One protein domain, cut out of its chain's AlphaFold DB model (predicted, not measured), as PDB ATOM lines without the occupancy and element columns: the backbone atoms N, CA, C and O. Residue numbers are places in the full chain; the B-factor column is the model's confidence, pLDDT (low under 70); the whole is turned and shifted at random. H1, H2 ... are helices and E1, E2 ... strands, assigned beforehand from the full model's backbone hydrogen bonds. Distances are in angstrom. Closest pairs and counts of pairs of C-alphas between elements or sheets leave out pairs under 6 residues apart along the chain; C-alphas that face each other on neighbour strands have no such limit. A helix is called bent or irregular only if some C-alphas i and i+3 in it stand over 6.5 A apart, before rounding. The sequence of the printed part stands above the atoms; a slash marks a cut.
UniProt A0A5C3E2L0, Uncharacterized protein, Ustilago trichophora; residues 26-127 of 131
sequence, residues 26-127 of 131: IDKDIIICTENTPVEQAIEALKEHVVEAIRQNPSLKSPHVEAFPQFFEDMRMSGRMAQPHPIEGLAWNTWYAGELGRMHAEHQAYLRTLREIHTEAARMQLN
ATOM      1  N   ILE A  26      24.709   3.387 -58.257       88.94
ATOM      2  CA  ILE A  26      24.952   2.881 -59.614       88.94
ATOM      3  C   ILE A  26      24.579   3.977 -60.617       88.94
ATOM      4  O   ILE A  26      23.836   4.902 -60.266       88.94
ATOM      5  N   ASP A  27      25.077   3.878 -61.853       89.69
ATOM      6  CA  ASP A  27      24.705   4.817 -62.916       89.69
ATOM      7  C   ASP A  27      23.176   4.885 -63.038       89.69
ATOM      8  O   ASP A  27      22.493   3.865 -63.133       89.69
ATOM      9  N   LYS A  28      22.638   6.103 -62.980       90.75
ATOM     10  CA  LYS A  28      21.199   6.362 -62.935       90.75
ATOM     11  C   LYS A  28      20.473   5.873 -64.188       90.75
ATOM     12  O   LYS A  28      19.305   5.524 -64.064       90.75
ATOM     13  N   ASP A  29      21.161   5.832 -65.328       92.81
ATOM     14  CA  ASP A  29      20.576   5.557 -66.642       92.81
ATOM     15  C   ASP A  29      20.739   4.072 -67.038       92.81
ATOM     16  O   ASP A  29      20.327   3.659 -68.124       92.81
ATOM     17  N   ILE A  30      21.332   3.241 -66.166       93.62
ATOM     18  CA  ILE A  30      21.475   1.807 -66.429       93.62
ATOM     19  C   ILE A  30      20.127   1.100 -66.304       93.62
ATOM     20  O   ILE A  30      19.398   1.291 -65.331       93.62
ATOM     21  N   ILE A  31      19.798   0.257 -67.280       94.12
ATOM     22  CA  ILE A  31      18.567  -0.535 -67.258       94.12
ATOM     23  C   ILE A  31      18.805  -1.771 -66.393       94.12
ATOM     24  O   ILE A  31      19.595  -2.639 -66.751       94.12
ATOM     25  N   ILE A  32      18.087  -1.862 -65.276       93.50
ATOM     26  CA  ILE A  32      18.112  -3.018 -64.374       93.50
ATOM     27  C   ILE A  32      17.107  -4.078 -64.836       93.50
ATOM     28  O   ILE A  32      17.369  -5.277 -64.764       93.50
ATOM     29  N   CYS A  33      15.920  -3.647 -65.266       94.44
ATOM     30  CA  CYS A  33      14.818  -4.545 -65.598       94.44
ATOM     31  C   CYS A  33      13.915  -3.931 -66.671       94.44
ATOM     32  O   CYS A  33      13.647  -2.729 -66.659       94.44
ATOM     33  N   THR A  34      13.430  -4.771 -67.582       92.12
ATOM     34  CA  THR A  34      12.413  -4.430 -68.588       92.12
ATOM     35  C   THR A  34      11.161  -5.279 -68.369       92.12
ATOM     36  O   THR A  34      11.225  -6.281 -67.661       92.12
ATOM     37  N   GLU A  35      10.038  -4.921 -69.000       85.62
ATOM     38  CA  GLU A  35       8.721  -5.573 -68.823       85.62
ATOM     39  C   GLU A  35       8.750  -7.111 -68.941       85.62
ATOM     40  O   GLU A  35       8.003  -7.804 -68.258       85.62
ATOM     41  N   ASN A  36       9.644  -7.662 -69.768       86.62
ATOM     42  CA  ASN A  36       9.733  -9.103 -70.021       86.62
ATOM     43  C   ASN A  36      10.916  -9.785 -69.320       86.62
ATOM     44  O   ASN A  36      11.174 -10.966 -69.558       86.62
ATOM     45  N   THR A  37      11.674  -9.061 -68.496       90.94
ATOM     46  CA  THR A  37      12.817  -9.627 -67.777       90.94
ATOM     47  C   THR A  37      12.317 -10.456 -66.587       90.94
ATOM     48  O   THR A  37      11.631  -9.907 -65.723       90.94
ATOM     49  N   PRO A  38      12.670 -11.754 -66.477       93.88
ATOM     50  CA  PRO A  38      12.381 -12.538 -65.279       93.88
ATOM     51  C   PRO A  38      13.001 -11.896 -64.036       93.88
ATOM     52  O   PRO A  38      14.139 -11.421 -64.084       93.88
ATOM     53  N   VAL A  39      12.275 -11.901 -62.917       93.56
ATOM     54  CA  VAL A  39      12.699 -11.220 -61.681       93.56
ATOM     55  C   VAL A  39      14.050 -11.740 -61.195       93.56
ATOM     56  O   VAL A  39      14.897 -10.956 -60.783       93.56
ATOM     57  N   GLU A  40      14.301 -13.041 -61.312       95.25
ATOM     58  CA  GLU A  40      15.568 -13.659 -60.923       95.25
ATOM     59  C   GLU A  40      16.737 -13.107 -61.747       95.25
ATOM     60  O   GLU A  40      17.795 -12.806 -61.199       95.25
ATOM     61  N   GLN A  41      16.540 -12.906 -63.054       96.06
ATOM     62  CA  GLN A  41      17.563 -12.315 -63.924       96.06
ATOM     63  C   GLN A  41      17.792 -10.840 -63.594       96.06
ATOM     64  O   GLN A  41      18.932 -10.385 -63.574       96.06
ATOM     65  N   ALA A  42      16.723 -10.100 -63.293       95.50
ATOM     66  CA  ALA A  42      16.821  -8.702 -62.889       95.50
ATOM     67  C   ALA A  42      17.555  -8.536 -61.544       95.50
ATOM     68  O   ALA A  42      18.344  -7.606 -61.378       95.50
ATOM     69  N   ILE A  43      17.342  -9.461 -60.601       96.69
ATOM     70  CA  ILE A  43      18.070  -9.512 -59.327       96.69
ATOM     71  C   ILE A  43      19.565  -9.718 -59.564       96.69
ATOM     72  O   ILE A  43      20.370  -8.989 -58.985       96.69
ATOM     73  N   GLU A  44      19.948 -10.683 -60.400       96.38
ATOM     74  CA  GLU A  44      21.364 -10.929 -60.688       96.38
ATOM     75  C   GLU A  44      22.010  -9.747 -61.427       96.38
ATOM     76  O   GLU A  44      23.073  -9.289 -61.011       96.38
ATOM     77  N   ALA A  45      21.331  -9.159 -62.418       94.81
ATOM     78  CA  ALA A  45      21.815  -7.960 -63.109       94.81
ATOM     79  C   ALA A  45      22.048  -6.789 -62.137       94.81
ATOM     80  O   ALA A  45      23.088  -6.126 -62.161       94.81
ATOM     81  N   LEU A  46      21.112  -6.564 -61.211       95.62
ATOM     82  CA  LEU A  46      21.262  -5.539 -60.184       95.62
ATOM     83  C   LEU A  46      22.458  -5.809 -59.263       95.62
ATOM     84  O   LEU A  46      23.214  -4.885 -58.952       95.62
ATOM     85  N   LYS A  47      22.655  -7.060 -58.828       95.19
ATOM     86  CA  LYS A  47      23.814  -7.445 -58.006       95.19
ATOM     87  C   LYS A  47      25.124  -7.148 -58.724       95.19
ATOM     88  O   LYS A  47      26.027  -6.594 -58.103       95.19
ATOM     89  N   GLU A  48      25.226  -7.474 -60.010       94.69
ATOM     90  CA  GLU A  48      26.420  -7.198 -60.814       94.69
ATOM     91  C   GLU A  48      26.731  -5.700 -60.871       94.69
ATOM     92  O   GLU A  48      27.861  -5.296 -60.583       94.69
ATOM     93  N   HIS A  49      25.731  -4.859 -61.148       94.12
ATOM     94  CA  HIS A  49      25.906  -3.404 -61.173       94.12
ATOM     95  C   HIS A  49      26.323  -2.835 -59.815       94.12
ATOM     96  O   HIS A  49      27.193  -1.967 -59.743       94.12
ATOM     97  N   VAL A  50      25.749  -3.346 -58.725       92.38
ATOM     98  CA  VAL A  50      26.131  -2.942 -57.367       92.38
ATOM     99  C   VAL A  50      27.564  -3.366 -57.045       92.38
ATOM    100  O   VAL A  50      28.325  -2.566 -56.503       92.38
ATOM    101  N   VAL A  51      27.956  -4.598 -57.381       92.25
ATOM    102  CA  VAL A  51      29.333  -5.078 -57.183       92.25
ATOM    103  C   VAL A  51      30.316  -4.206 -57.955       92.25
ATOM    104  O   VAL A  51      31.359  -3.840 -57.413       92.25
ATOM    105  N   GLU A  52      29.986  -3.839 -59.189       92.44
ATOM    106  CA  GLU A  52      30.828  -2.967 -60.002       92.44
ATOM    107  C   GLU A  52      30.944  -1.559 -59.400       92.44
ATOM    108  O   GLU A  52      32.053  -1.048 -59.246       92.44
ATOM    109  N   ALA A  53      29.842  -0.966 -58.935       90.19
ATOM    110  CA  ALA A  53      29.888   0.322 -58.242       90.19
ATOM    111  C   ALA A  53      30.741   0.274 -56.959       90.19
ATOM    112  O   ALA A  53      31.510   1.199 -56.690       90.19
ATOM    113  N   ILE A  54      30.674  -0.817 -56.185       89.56
ATOM    114  CA  ILE A  54      31.524  -1.016 -54.997       89.56
ATOM    115  C   ILE A  54      32.998  -1.158 -55.390       89.56
ATOM    116  O   ILE A  54      33.870  -0.622 -54.711       89.56
ATOM    117  N   ARG A  55      33.307  -1.853 -56.490       90.31
ATOM    118  CA  ARG A  55      34.687  -1.957 -56.989       90.31
ATOM    119  C   ARG A  55      35.247  -0.594 -57.381       90.31
ATOM    120  O   ARG A  55      36.394  -0.298 -57.053       90.31
ATOM    121  N   GLN A  56      34.440   0.231 -58.043       90.06
ATOM    122  CA  GLN A  56      34.819   1.587 -58.447       90.06
ATOM    123  C   GLN A  56      34.942   2.536 -57.251       90.06
ATOM    124  O   GLN A  56      35.765   3.452 -57.265       90.06
ATOM    125  N   ASN A  57      34.163   2.303 -56.195       86.50
ATOM    126  CA  ASN A  57      34.226   3.068 -54.961       86.50
ATOM    127  C   ASN A  57      34.157   2.160 -53.717       86.50
ATOM    128  O   ASN A  57      33.083   1.989 -53.132       86.50
ATOM    129  N   PRO A  58      35.311   1.659 -53.231       83.81
ATOM    130  CA  PRO A  58      35.370   0.755 -52.078       83.81
ATOM    131  C   PRO A  58      34.904   1.361 -50.746       83.81
ATOM    132  O   PRO A  58      34.820   0.651 -49.748       83.81
ATOM    133  N   SER A  59      34.642   2.673 -50.695       82.31
ATOM    134  CA  SER A  59      34.075   3.325 -49.506       82.31
ATOM    135  C   SER A  59      32.563   3.119 -49.364       82.31
ATOM    136  O   SER A  59      32.006   3.381 -48.294       82.31
ATOM    137  N   LEU A  60      31.897   2.648 -50.423       80.50
ATOM    138  CA  LEU A  60      30.510   2.210 -50.352       80.50
ATOM    139  C   LEU A  60      30.423   0.983 -49.437       80.50
ATOM    140  O   LEU A  60      31.327   0.150 -49.391       80.50
ATOM    141  N   LYS A  61      29.329   0.872 -48.677       80.56
ATOM    142  CA  LYS A  61      29.062  -0.351 -47.894       80.56
ATOM    143  C   LYS A  61      28.730  -1.500 -48.861       80.56
ATOM    144  O   LYS A  61      28.886  -1.319 -50.051       80.56
ATOM    145  N   SER A  62      28.261  -2.665 -48.415       83.31
ATOM    146  CA  SER A  62      27.531  -3.605 -49.298       83.31
ATOM    147  C   SER A  62      26.056  -3.636 -48.887       83.31
ATOM    148  O   SER A  62      25.812  -3.527 -47.677       83.31
ATOM    149  N   PRO A  63      25.066  -3.712 -49.802       88.38
ATOM    150  CA  PRO A  63      23.681  -3.816 -49.384       88.38
ATOM    151  C   PRO A  63      23.459  -5.133 -48.648       88.38
ATOM    152  O   PRO A  63      24.183  -6.110 -48.854       88.38
ATOM    153  N   HIS A  64      22.443  -5.176 -47.791       87.94
ATOM    154  CA  HIS A  64      22.021  -6.447 -47.214       87.94
ATOM    155  C   HIS A  64      21.545  -7.386 -48.331       87.94
ATOM    156  O   HIS A  64      20.933  -6.931 -49.294       87.94
ATOM    157  N   VAL A  65      21.798  -8.691 -48.204       86.38
ATOM    158  CA  VAL A  65      21.459  -9.681 -49.244       86.38
ATOM    159  C   VAL A  65      19.967  -9.679 -49.600       86.38
ATOM    160  O   VAL A  65      19.608  -9.830 -50.763       86.38
ATOM    161  N   GLU A  66      19.109  -9.399 -48.620       92.50
ATOM    162  CA  GLU A  66      17.654  -9.309 -48.808       92.50
ATOM    163  C   GLU A  66      17.197  -8.012 -49.492       92.50
ATOM    164  O   GLU A  66      16.060  -7.925 -49.942       92.50
ATOM    165  N   ALA A  67      18.061  -6.998 -49.616       93.31
ATOM    166  CA  ALA A  67      17.680  -5.732 -50.241       93.31
ATOM    167  C   ALA A  67      17.341  -5.902 -51.729       93.31
ATOM    168  O   ALA A  67      16.464  -5.214 -52.241       93.31
ATOM    169  N   PHE A  68      18.013  -6.831 -52.416       95.50
ATOM    170  CA  PHE A  68      17.771  -7.099 -53.832       95.50
ATOM    171  C   PHE A  68      16.375  -7.690 -54.084       95.50
ATOM    172  O   PHE A  68      15.611  -7.055 -54.809       95.50
ATOM    173  N   PRO A  69      15.982  -8.844 -53.501       96.69
ATOM    174  CA  PRO A  69      14.629  -9.366 -53.691       96.69
ATOM    175  C   PRO A  69      13.554  -8.418 -53.142       96.69
ATOM    176  O   PRO A  69      12.524  -8.246 -53.792       96.69
ATOM    177  N   GLN A  70      13.801  -7.743 -52.011       96.19
ATOM    178  CA  GLN A  70      12.839  -6.794 -51.443       96.19
ATOM    179  C   GLN A  70      12.560  -5.613 -52.382       96.19
ATOM    180  O   GLN A  70      11.408  -5.216 -52.537       96.19
ATOM    181  N   PHE A  71      13.580  -5.078 -53.057       96.56
ATOM    182  CA  PHE A  71      13.398  -4.007 -54.036       96.56
ATOM    183  C   PHE A  71      12.416  -4.397 -55.144       96.56
ATOM    184  O   PHE A  71      11.487  -3.646 -55.440       96.56
ATOM    185  N   PHE A  72      12.588  -5.576 -55.747       96.38
ATOM    186  CA  PHE A  72      11.694  -6.028 -56.817       96.38
ATOM    187  C   PHE A  72      10.290  -6.338 -56.310       96.38
ATOM    188  O   PHE A  72       9.318  -6.062 -57.015       96.38
ATOM    189  N   GLU A  73      10.169  -6.849 -55.088       96.19
ATOM    190  CA  GLU A  73       8.874  -7.036 -54.442       96.19
ATOM    191  C   GLU A  73       8.142  -5.698 -54.254       96.19
ATOM    192  O   GLU A  73       6.974  -5.573 -54.621       96.19
ATOM    193  N   ASP A  74       8.835  -4.650 -53.809       95.88
ATOM    194  CA  ASP A  74       8.255  -3.312 -53.654       95.88
ATOM    195  C   ASP A  74       7.891  -2.678 -55.011       95.88
ATOM    196  O   ASP A  74       6.838  -2.042 -55.167       95.88
ATOM    197  N   MET A  75       8.719  -2.881 -56.040       95.19
ATOM    198  CA  MET A  75       8.400  -2.462 -57.412       95.19
ATOM    199  C   MET A  75       7.171  -3.206 -57.955       95.19
ATOM    200  O   MET A  75       6.339  -2.617 -58.649       95.19
ATOM    201  N   ARG A  76       7.008  -4.488 -57.622       93.50
ATOM    202  CA  ARG A  76       5.827  -5.278 -57.989       93.50
ATOM    203  C   ARG A  76       4.580  -4.774 -57.265       93.50
ATOM    204  O   ARG A  76       3.557  -4.550 -57.907       93.50
ATOM    205  N   MET A  77       4.673  -4.536 -55.958       93.50
ATOM    206  CA  MET A  77       3.568  -4.049 -55.124       93.50
ATOM    207  C   MET A  77       3.108  -2.634 -55.502       93.50
ATOM    208  O   MET A  77       1.923  -2.324 -55.404       93.50
ATOM    209  N   SER A  78       4.017  -1.790 -55.995       91.94
ATOM    210  CA  SER A  78       3.690  -0.465 -56.550       91.94
ATOM    211  C   SER A  78       3.197  -0.501 -58.005       91.94
ATOM    212  O   SER A  78       2.865   0.540 -58.572       91.94
ATOM    213  N   GLY A  79       3.153  -1.682 -58.631       90.62
ATOM    214  CA  GLY A  79       2.746  -1.865 -60.024       90.62
ATOM    215  C   GLY A  79       3.781  -1.409 -61.056       90.62
ATOM    216  O   GLY A  79       3.480  -1.408 -62.246       90.62
ATOM    217  N   ARG A  80       4.998  -1.032 -60.642       90.75
ATOM    218  CA  ARG A  80       6.086  -0.591 -61.535       90.75
ATOM    219  C   ARG A  80       6.596  -1.706 -62.442       90.75
ATOM    220  O   ARG A  80       6.921  -1.429 -63.586       90.75
ATOM    221  N   MET A  81       6.592  -2.953 -61.969       88.44
ATOM    222  CA  MET A  81       7.013  -4.119 -62.766       88.44
ATOM    223  C   MET A  81       6.110  -4.402 -63.978       88.44
ATOM    224  O   MET A  81       6.540  -5.069 -64.908       88.44
ATOM    225  N   ALA A  82       4.862  -3.920 -63.966       85.44
ATOM    226  CA  ALA A  82       3.896  -4.119 -65.049       85.44
ATOM    227  C   ALA A  82       3.812  -2.914 -66.005       85.44
ATOM    228  O   ALA A  82       2.917  -2.848 -66.844       85.44
ATOM    229  N   GLN A  83       4.682  -1.914 -65.833       86.44
ATOM    230  CA  GLN A  83       4.702  -0.730 -66.684       86.44
ATOM    231  C   GLN A  83       5.677  -0.929 -67.851       86.44
ATOM    232  O   GLN A  83       6.718  -1.556 -67.677       86.44
ATOM    233  N   PRO A  84       5.413  -0.309 -69.014       85.50
ATOM    234  CA  PRO A  84       6.307  -0.384 -70.172       85.50
ATOM    235  C   PRO A  84       7.619   0.397 -69.974       85.50
ATOM    236  O   PRO A  84       8.498   0.366 -70.832       85.50
ATOM    237  N   HIS A  85       7.749   1.135 -68.868       88.75
ATOM    238  CA  HIS A  85       8.947   1.905 -68.557       88.75
ATOM    239  C   HIS A  85       9.959   1.007 -67.837       88.75
ATOM    240  O   HIS A  85       9.588   0.371 -66.848       88.75
ATOM    241  N   PRO A  86      11.224   0.967 -68.291       93.44
ATOM    242  CA  PRO A  86      12.246   0.168 -67.638       93.44
ATOM    243  C   PRO A  86      12.487   0.646 -66.205       93.44
ATOM    244  O   PRO A  86      12.316   1.818 -65.862       93.44
ATOM    245  N   ILE A  87      12.922  -0.282 -65.361       94.44
ATOM    246  CA  ILE A  87      13.444   0.046 -64.040       94.44
ATOM    247  C   ILE A  87      14.918   0.380 -64.214       94.44
ATOM    248  O   ILE A  87      15.718  -0.469 -64.607       94.44
ATOM    249  N   GLU A  88      15.251   1.629 -63.922       94.81
ATOM    250  CA  GLU A  88      16.589   2.187 -64.090       94.81
ATOM    251  C   GLU A  88      17.349   2.265 -62.762       94.81
ATOM    252  O   GLU A  88      16.752   2.220 -61.679       94.81
ATOM    253  N   GLY A  89      18.665   2.468 -62.840       93.25
ATOM    254  CA  GLY A  89      19.544   2.659 -61.688       93.25
ATOM    255  C   GLY A  89      19.050   3.709 -60.695       93.25
ATOM    256  O   GLY A  89      19.114   3.505 -59.480       93.25
ATOM    257  N   LEU A  90      18.447   4.796 -61.189       92.19
ATOM    258  CA  LEU A  90      17.851   5.827 -60.342       92.19
ATOM    259  C   LEU A  90      16.770   5.278 -59.399       92.19
ATOM    260  O   LEU A  90      16.661   5.732 -58.255       92.19
ATOM    261  N   ALA A  91      15.970   4.314 -59.859       93.81
ATOM    262  CA  ALA A  91      14.915   3.710 -59.053       93.81
ATOM    263  C   ALA A  91      15.505   2.940 -57.866       93.81
ATOM    264  O   ALA A  91      15.027   3.098 -56.743       93.81
ATOM    265  N   TRP A  92      16.572   2.174 -58.106       94.25
ATOM    266  CA  TRP A  92      17.318   1.493 -57.051       94.25
ATOM    267  C   TRP A  92      17.939   2.487 -56.070       94.25
ATOM    268  O   TRP A  92      17.690   2.386 -54.871       94.25
ATOM    269  N   ASN A  93      18.679   3.484 -56.565       92.38
ATOM    270  CA  ASN A  93      19.353   4.474 -55.718       92.38
ATOM    271  C   ASN A  93      18.348   5.196 -54.801       92.38
ATOM    272  O   ASN A  93      18.584   5.366 -53.605       92.38
ATOM    273  N   THR A  94      17.190   5.571 -55.355       91.38
ATOM    274  CA  THR A  94      16.116   6.242 -54.611       91.38
ATOM    275  C   THR A  94      15.507   5.324 -53.554       91.38
ATOM    276  O   THR A  94      15.365   5.724 -52.397       91.38
ATOM    277  N   TRP A  95      15.159   4.093 -53.937       93.81
ATOM    278  CA  TRP A  95      14.566   3.119 -53.023       93.81
ATOM    279  C   TRP A  95      15.523   2.767 -51.880       93.81
ATOM    280  O   TRP A  95      15.152   2.842 -50.709       93.81
ATOM    281  N   TYR A  96      16.784   2.478 -52.204       91.25
ATOM    282  CA  TYR A  96      17.774   2.040 -51.229       91.25
ATOM    283  C   TYR A  96      18.166   3.149 -50.243       91.25
ATOM    284  O   TYR A  96      18.356   2.891 -49.054       91.25
ATOM    285  N   ALA A  97      18.231   4.406 -50.694       88.25
ATOM    286  CA  ALA A  97      18.421   5.544 -49.795       88.25
ATOM    287  C   ALA A  97      17.276   5.662 -48.771       88.25
ATOM    288  O   ALA A  97      17.525   5.913 -47.588       88.25
ATOM    289  N   GLY A  98      16.033   5.436 -49.210       89.06
ATOM    290  CA  GLY A  98      14.870   5.366 -48.325       89.06
ATOM    291  C   GLY A  98      14.973   4.218 -47.320       89.06
ATOM    292  O   GLY A  98      14.753   4.425 -46.125       89.06
ATOM    293  N   GLU A  99      15.388   3.038 -47.781       89.06
ATOM    294  CA  GLU A  99      15.554   1.853 -46.936       89.06
ATOM    295  C   GLU A  99      16.617   2.061 -45.846       89.06
ATOM    296  O   GLU A  99      16.379   1.772 -44.671       89.06
ATOM    297  N   LEU A 100      17.756   2.675 -46.182       85.69
ATOM    298  CA  LEU A 100      18.760   3.065 -45.186       85.69
ATOM    299  C   LEU A 100      18.197   4.045 -44.149       85.69
ATOM    300  O   LEU A 100      18.507   3.934 -42.959       85.69
ATOM    301  N   GLY A 101      17.368   4.993 -44.589       85.88
ATOM    302  CA  GLY A 101      16.673   5.922 -43.702       85.88
ATOM    303  C   GLY A 101      15.759   5.198 -42.713       85.88
ATOM    304  O   GLY A 101      15.807   5.480 -41.512       85.88
ATOM    305  N   ARG A 102      14.982   4.219 -43.194       86.62
ATOM    306  CA  ARG A 102      14.097   3.389 -42.363       86.62
ATOM    307  C   ARG A 102      14.888   2.573 -41.345       86.62
ATOM    308  O   ARG A 102      14.603   2.663 -40.152       86.62
ATOM    309  N   MET A 103      15.934   1.872 -41.784       84.50
ATOM    310  CA  MET A 103      16.807   1.098 -40.894       84.50
ATOM    311  C   MET A 103      17.443   1.974 -39.807       84.50
ATOM    312  O   MET A 103      17.523   1.576 -38.644       84.50
ATOM    313  N   HIS A 104      17.886   3.187 -40.161       84.31
ATOM    314  CA  HIS A 104      18.452   4.112 -39.184       84.31
ATOM    315  C   HIS A 104      17.408   4.553 -38.152       84.31
ATOM    316  O   HIS A 104      17.689   4.557 -36.952       84.31
ATOM    317  N   ALA A 105      16.198   4.891 -38.602       83.62
ATOM    318  CA  ALA A 105      15.103   5.277 -37.719       83.62
ATOM    319  C   ALA A 105      14.698   4.137 -36.766       83.62
ATOM    320  O   ALA A 105      14.561   4.367 -35.563       83.62
ATOM    321  N   GLU A 106      14.577   2.909 -37.274       87.00
ATOM    322  CA  GLU A 106      14.283   1.711 -36.477       87.00
ATOM    323  C   GLU A 106      15.362   1.447 -35.429       87.00
ATOM    324  O   GLU A 106      15.054   1.207 -34.260       87.00
ATOM    325  N   HIS A 107      16.635   1.572 -35.807       84.69
ATOM    326  CA  HIS A 107      17.739   1.407 -34.871       84.69
ATOM    327  C   HIS A 107      17.699   2.449 -33.741       84.69
ATOM    328  O   HIS A 107      17.855   2.104 -32.568       84.69
ATOM    329  N   GLN A 108      17.430   3.718 -34.062       88.62
ATOM    330  CA  GLN A 108      17.284   4.773 -33.052       88.62
ATOM    331  C   GLN A 108      16.092   4.519 -32.120       88.62
ATOM    332  O   GLN A 108      16.194   4.749 -30.911       88.62
ATOM    333  N   ALA A 109      14.971   4.033 -32.660       89.12
ATOM    334  CA  ALA A 109      13.806   3.658 -31.865       89.12
ATOM    335  C   ALA A 109      14.133   2.495 -30.914       89.12
ATOM    336  O   ALA A 109      13.858   2.592 -29.720       89.12
ATOM    337  N   TYR A 110      14.805   1.452 -31.405       89.25
ATOM    338  CA  TYR A 110      15.248   0.319 -30.593       89.25
ATOM    339  C   TYR A 110      16.155   0.747 -29.430       89.25
ATOM    340  O   TYR A 110      15.915   0.377 -28.278       89.25
ATOM    341  N   LEU A 111      17.166   1.581 -29.699       92.06
ATOM    342  CA  LEU A 111      18.066   2.094 -28.661       92.06
ATOM    343  C   LEU A 111      17.330   2.927 -27.604       92.06
ATOM    344  O   LEU A 111      17.694   2.892 -26.424       92.06
ATOM    345  N   ARG A 112      16.296   3.674 -28.007       91.38
ATOM    346  CA  ARG A 112      15.444   4.424 -27.078       91.38
ATOM    347  C   ARG A 112      14.685   3.477 -26.151       91.38
ATOM    348  O   ARG A 112      14.781   3.642 -24.937       91.38
ATOM    349  N   THR A 113      14.039   2.453 -26.703       92.19
ATOM    350  CA  THR A 113      13.315   1.439 -25.925       92.19
ATOM    351  C   THR A 113      14.237   0.718 -24.941       92.19
ATOM    352  O   THR A 113      13.896   0.574 -23.769       92.19
ATOM    353  N   LEU A 114      15.444   0.327 -25.365       91.62
ATOM    354  CA  LEU A 114      16.422  -0.285 -24.460       91.62
ATOM    355  C   LEU A 114      16.790   0.634 -23.292       91.62
ATOM    356  O   LEU A 114      16.879   0.189 -22.148       91.62
ATOM    357  N   ARG A 115      16.991   1.929 -23.561       91.94
ATOM    358  CA  ARG A 115      17.300   2.909 -22.515       91.94
ATOM    359  C   ARG A 115      16.149   3.051 -21.519       91.94
ATOM    360  O   ARG A 115      16.404   3.155 -20.318       91.94
ATOM    361  N   GLU A 116      14.911   3.049 -21.998       92.19
ATOM    362  CA  GLU A 116      13.710   3.105 -21.159       92.19
ATOM    363  C   GLU A 116      13.606   1.870 -20.258       92.19
ATOM    364  O   GLU A 116      13.468   2.021 -19.044       92.19
ATOM    365  N   ILE A 117      13.800   0.668 -20.814       90.56
ATOM    366  CA  ILE A 117      13.812  -0.592 -20.052       90.56
ATOM    367  C   ILE A 117      14.897  -0.572 -18.971       90.56
ATOM    368  O   ILE A 117      14.621  -0.891 -17.816       90.56
ATOM    369  N   HIS A 118      16.125  -0.167 -19.309       90.19
ATOM    370  CA  HIS A 118      17.213  -0.089 -18.330       90.19
ATOM    371  C   HIS A 118      16.932   0.925 -17.221       90.19
ATOM    372  O   HIS A 118      17.218   0.658 -16.055       90.19
ATOM    373  N   THR A 119      16.355   2.075 -17.572       91.19
ATOM    374  CA  THR A 119      15.983   3.106 -16.595       91.19
ATOM    375  C   THR A 119      14.906   2.587 -15.648       91.19
ATOM    376  O   THR A 119      14.998   2.793 -14.439       91.19
ATOM    377  N   GLU A 120      13.907   1.882 -16.176       88.25
ATOM    378  CA  GLU A 120      12.828   1.312 -15.375       88.25
ATOM    379  C   GLU A 120      13.326   0.178 -14.468       88.25
ATOM    380  O   GLU A 120      13.049   0.179 -13.269       88.25
ATOM    381  N   ALA A 121      14.171  -0.718 -14.981       86.31
ATOM    382  CA  ALA A 121      14.809  -1.760 -14.179       86.31
ATOM    383  C   ALA A 121      15.667  -1.174 -13.040       86.31
ATOM    384  O   ALA A 121      15.608  -1.656 -11.907       86.31
ATOM    385  N   ALA A 122      16.423  -0.103 -13.307       87.19
ATOM    386  CA  ALA A 122      17.203   0.592 -12.284       87.19
ATOM    387  C   ALA A 122      16.306   1.229 -11.205       87.19
ATOM    388  O   ALA A 122      16.614   1.143 -10.016       87.19
ATOM    389  N   ARG A 123      15.166   1.822 -11.593       85.00
ATOM    390  CA  ARG A 123      14.177   2.357 -10.639       85.00
ATOM    391  C   ARG A 123      13.590   1.268  -9.747       85.00
ATOM    392  O   ARG A 123      13.463   1.486  -8.543       85.00
ATOM    393  N   MET A 124      13.268   0.105 -10.311       82.94
ATOM    394  CA  MET A 124      12.731  -1.033  -9.558       82.94
ATOM    395  C   MET A 124      13.746  -1.595  -8.553       82.94
ATOM    396  O   MET A 124      13.381  -1.889  -7.416       82.94
ATOM    397  N   GLN A 125      15.030  -1.676  -8.919       75.62
ATOM    398  CA  GLN A 125      16.091  -2.129  -8.008       75.62
ATOM    399  C   GLN A 125      16.332  -1.165  -6.835       75.62
ATOM    400  O   GLN A 125      16.669  -1.602  -5.737       75.62
ATOM    401  N   LEU A 126      16.128   0.139  -7.042       73.12
ATOM    402  CA  LEU A 126      16.294   1.163  -6.006       73.12
ATOM    403  C   LEU A 126      15.089   1.278  -5.054       73.12
ATOM    404  O   LEU A 126      15.207   1.928  -4.016       73.12
ATOM    405  N   ASN A 127      13.942   0.663  -5.367       65.44
ATOM    406  CA  ASN A 127      12.742   0.737  -4.527       65.44
ATOM    407  C   ASN A 127      12.004  -0.617  -4.409       65.44
ATOM    408  O   ASN A 127      10.893  -0.769  -4.916       65.44
TER     409      ASN A 127
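This is residues 26 to 127 of the 131 residues of an uncharacterized protein of Ustilago trichophora (UniProt A0A5C3E2L0). One long helix, H3, begins in a small compact head and sticks out of it as a free arm, residues 101 to 127. The head is made of H1 and H2, set steeply to each other, with the first part of H3 packing on H2 by residues 92 to 96, and the short strand E1 near the beginnings of H1 and H3. The printed part has 102 residues, with one named strand and three named helices in the order E1, H1, H2, H3; the class is mostly helix. The whole is only just extended, close to loose, with a radius of gyration of the C-alphas of 19.2 A, and it spans 66 by 33 by 19 A.

H3, residues 89 to 126, is the longest helix, 55.8 A from C-alpha 89 at (19.544, 2.659, -61.688) to C-alpha 126 at (16.294, 1.163, -6.006). H2 is residues 67 to 77 and is 15.0 A long. H1 is residues 39 to 56, 25.8 A long, and begins with C-alpha 39 at (12.699, -11.220, -61.681). E1 is residues 31 to 33, 5.7 A long. No helix is bent.

H3 touches H2 with residues 92 to 96 alone; the closest C-alphas, those of Phe 71 and Trp 95, are 7.3 A apart. Their lines are about perpendicular, but only just, at 72 degrees. H2 also touches H1, which takes part with residues 39 to 47 alone; the closest C-alphas are those of Ile 43 and Phe 68, 6.0 A apart. H1 and H2 run opposite ways at a steep tilt of 46 degrees. H1 and H3 are near each other, with 5 pairs of C-alphas within 10 A. The closest C-alphas of E1 and H1 are those of Cys 33 and Ala 42, 5.4 A apart, and those of E1 and H3 are Ile 32 and Gly 89, 6.4 A apart. E1 and H2 are apart. E1 pairs with no named strand, but its residues 31 to 33 pair antiparallel with residues 87 to 88, just before H3. In H1, H2 and H3 every O i to N i+4 pair is within hydrogen-bond range.

The C-alphas farthest apart are those of Asn 36 and Asn 127, 66.3 A. Residues 101 to 127, of which 101 to 126 belong to H3, stand free; without them the body has 75 residues and spans 35 by 20 by 19 A. The link from E1 to H1 is tight, that from H1 to H2 is short, and that from H2 to H3, 11 residues, is long. The printed part has no cut. The mean pLDDT of the printed part is 90.1, and residue 127 is the one printed residue under 70.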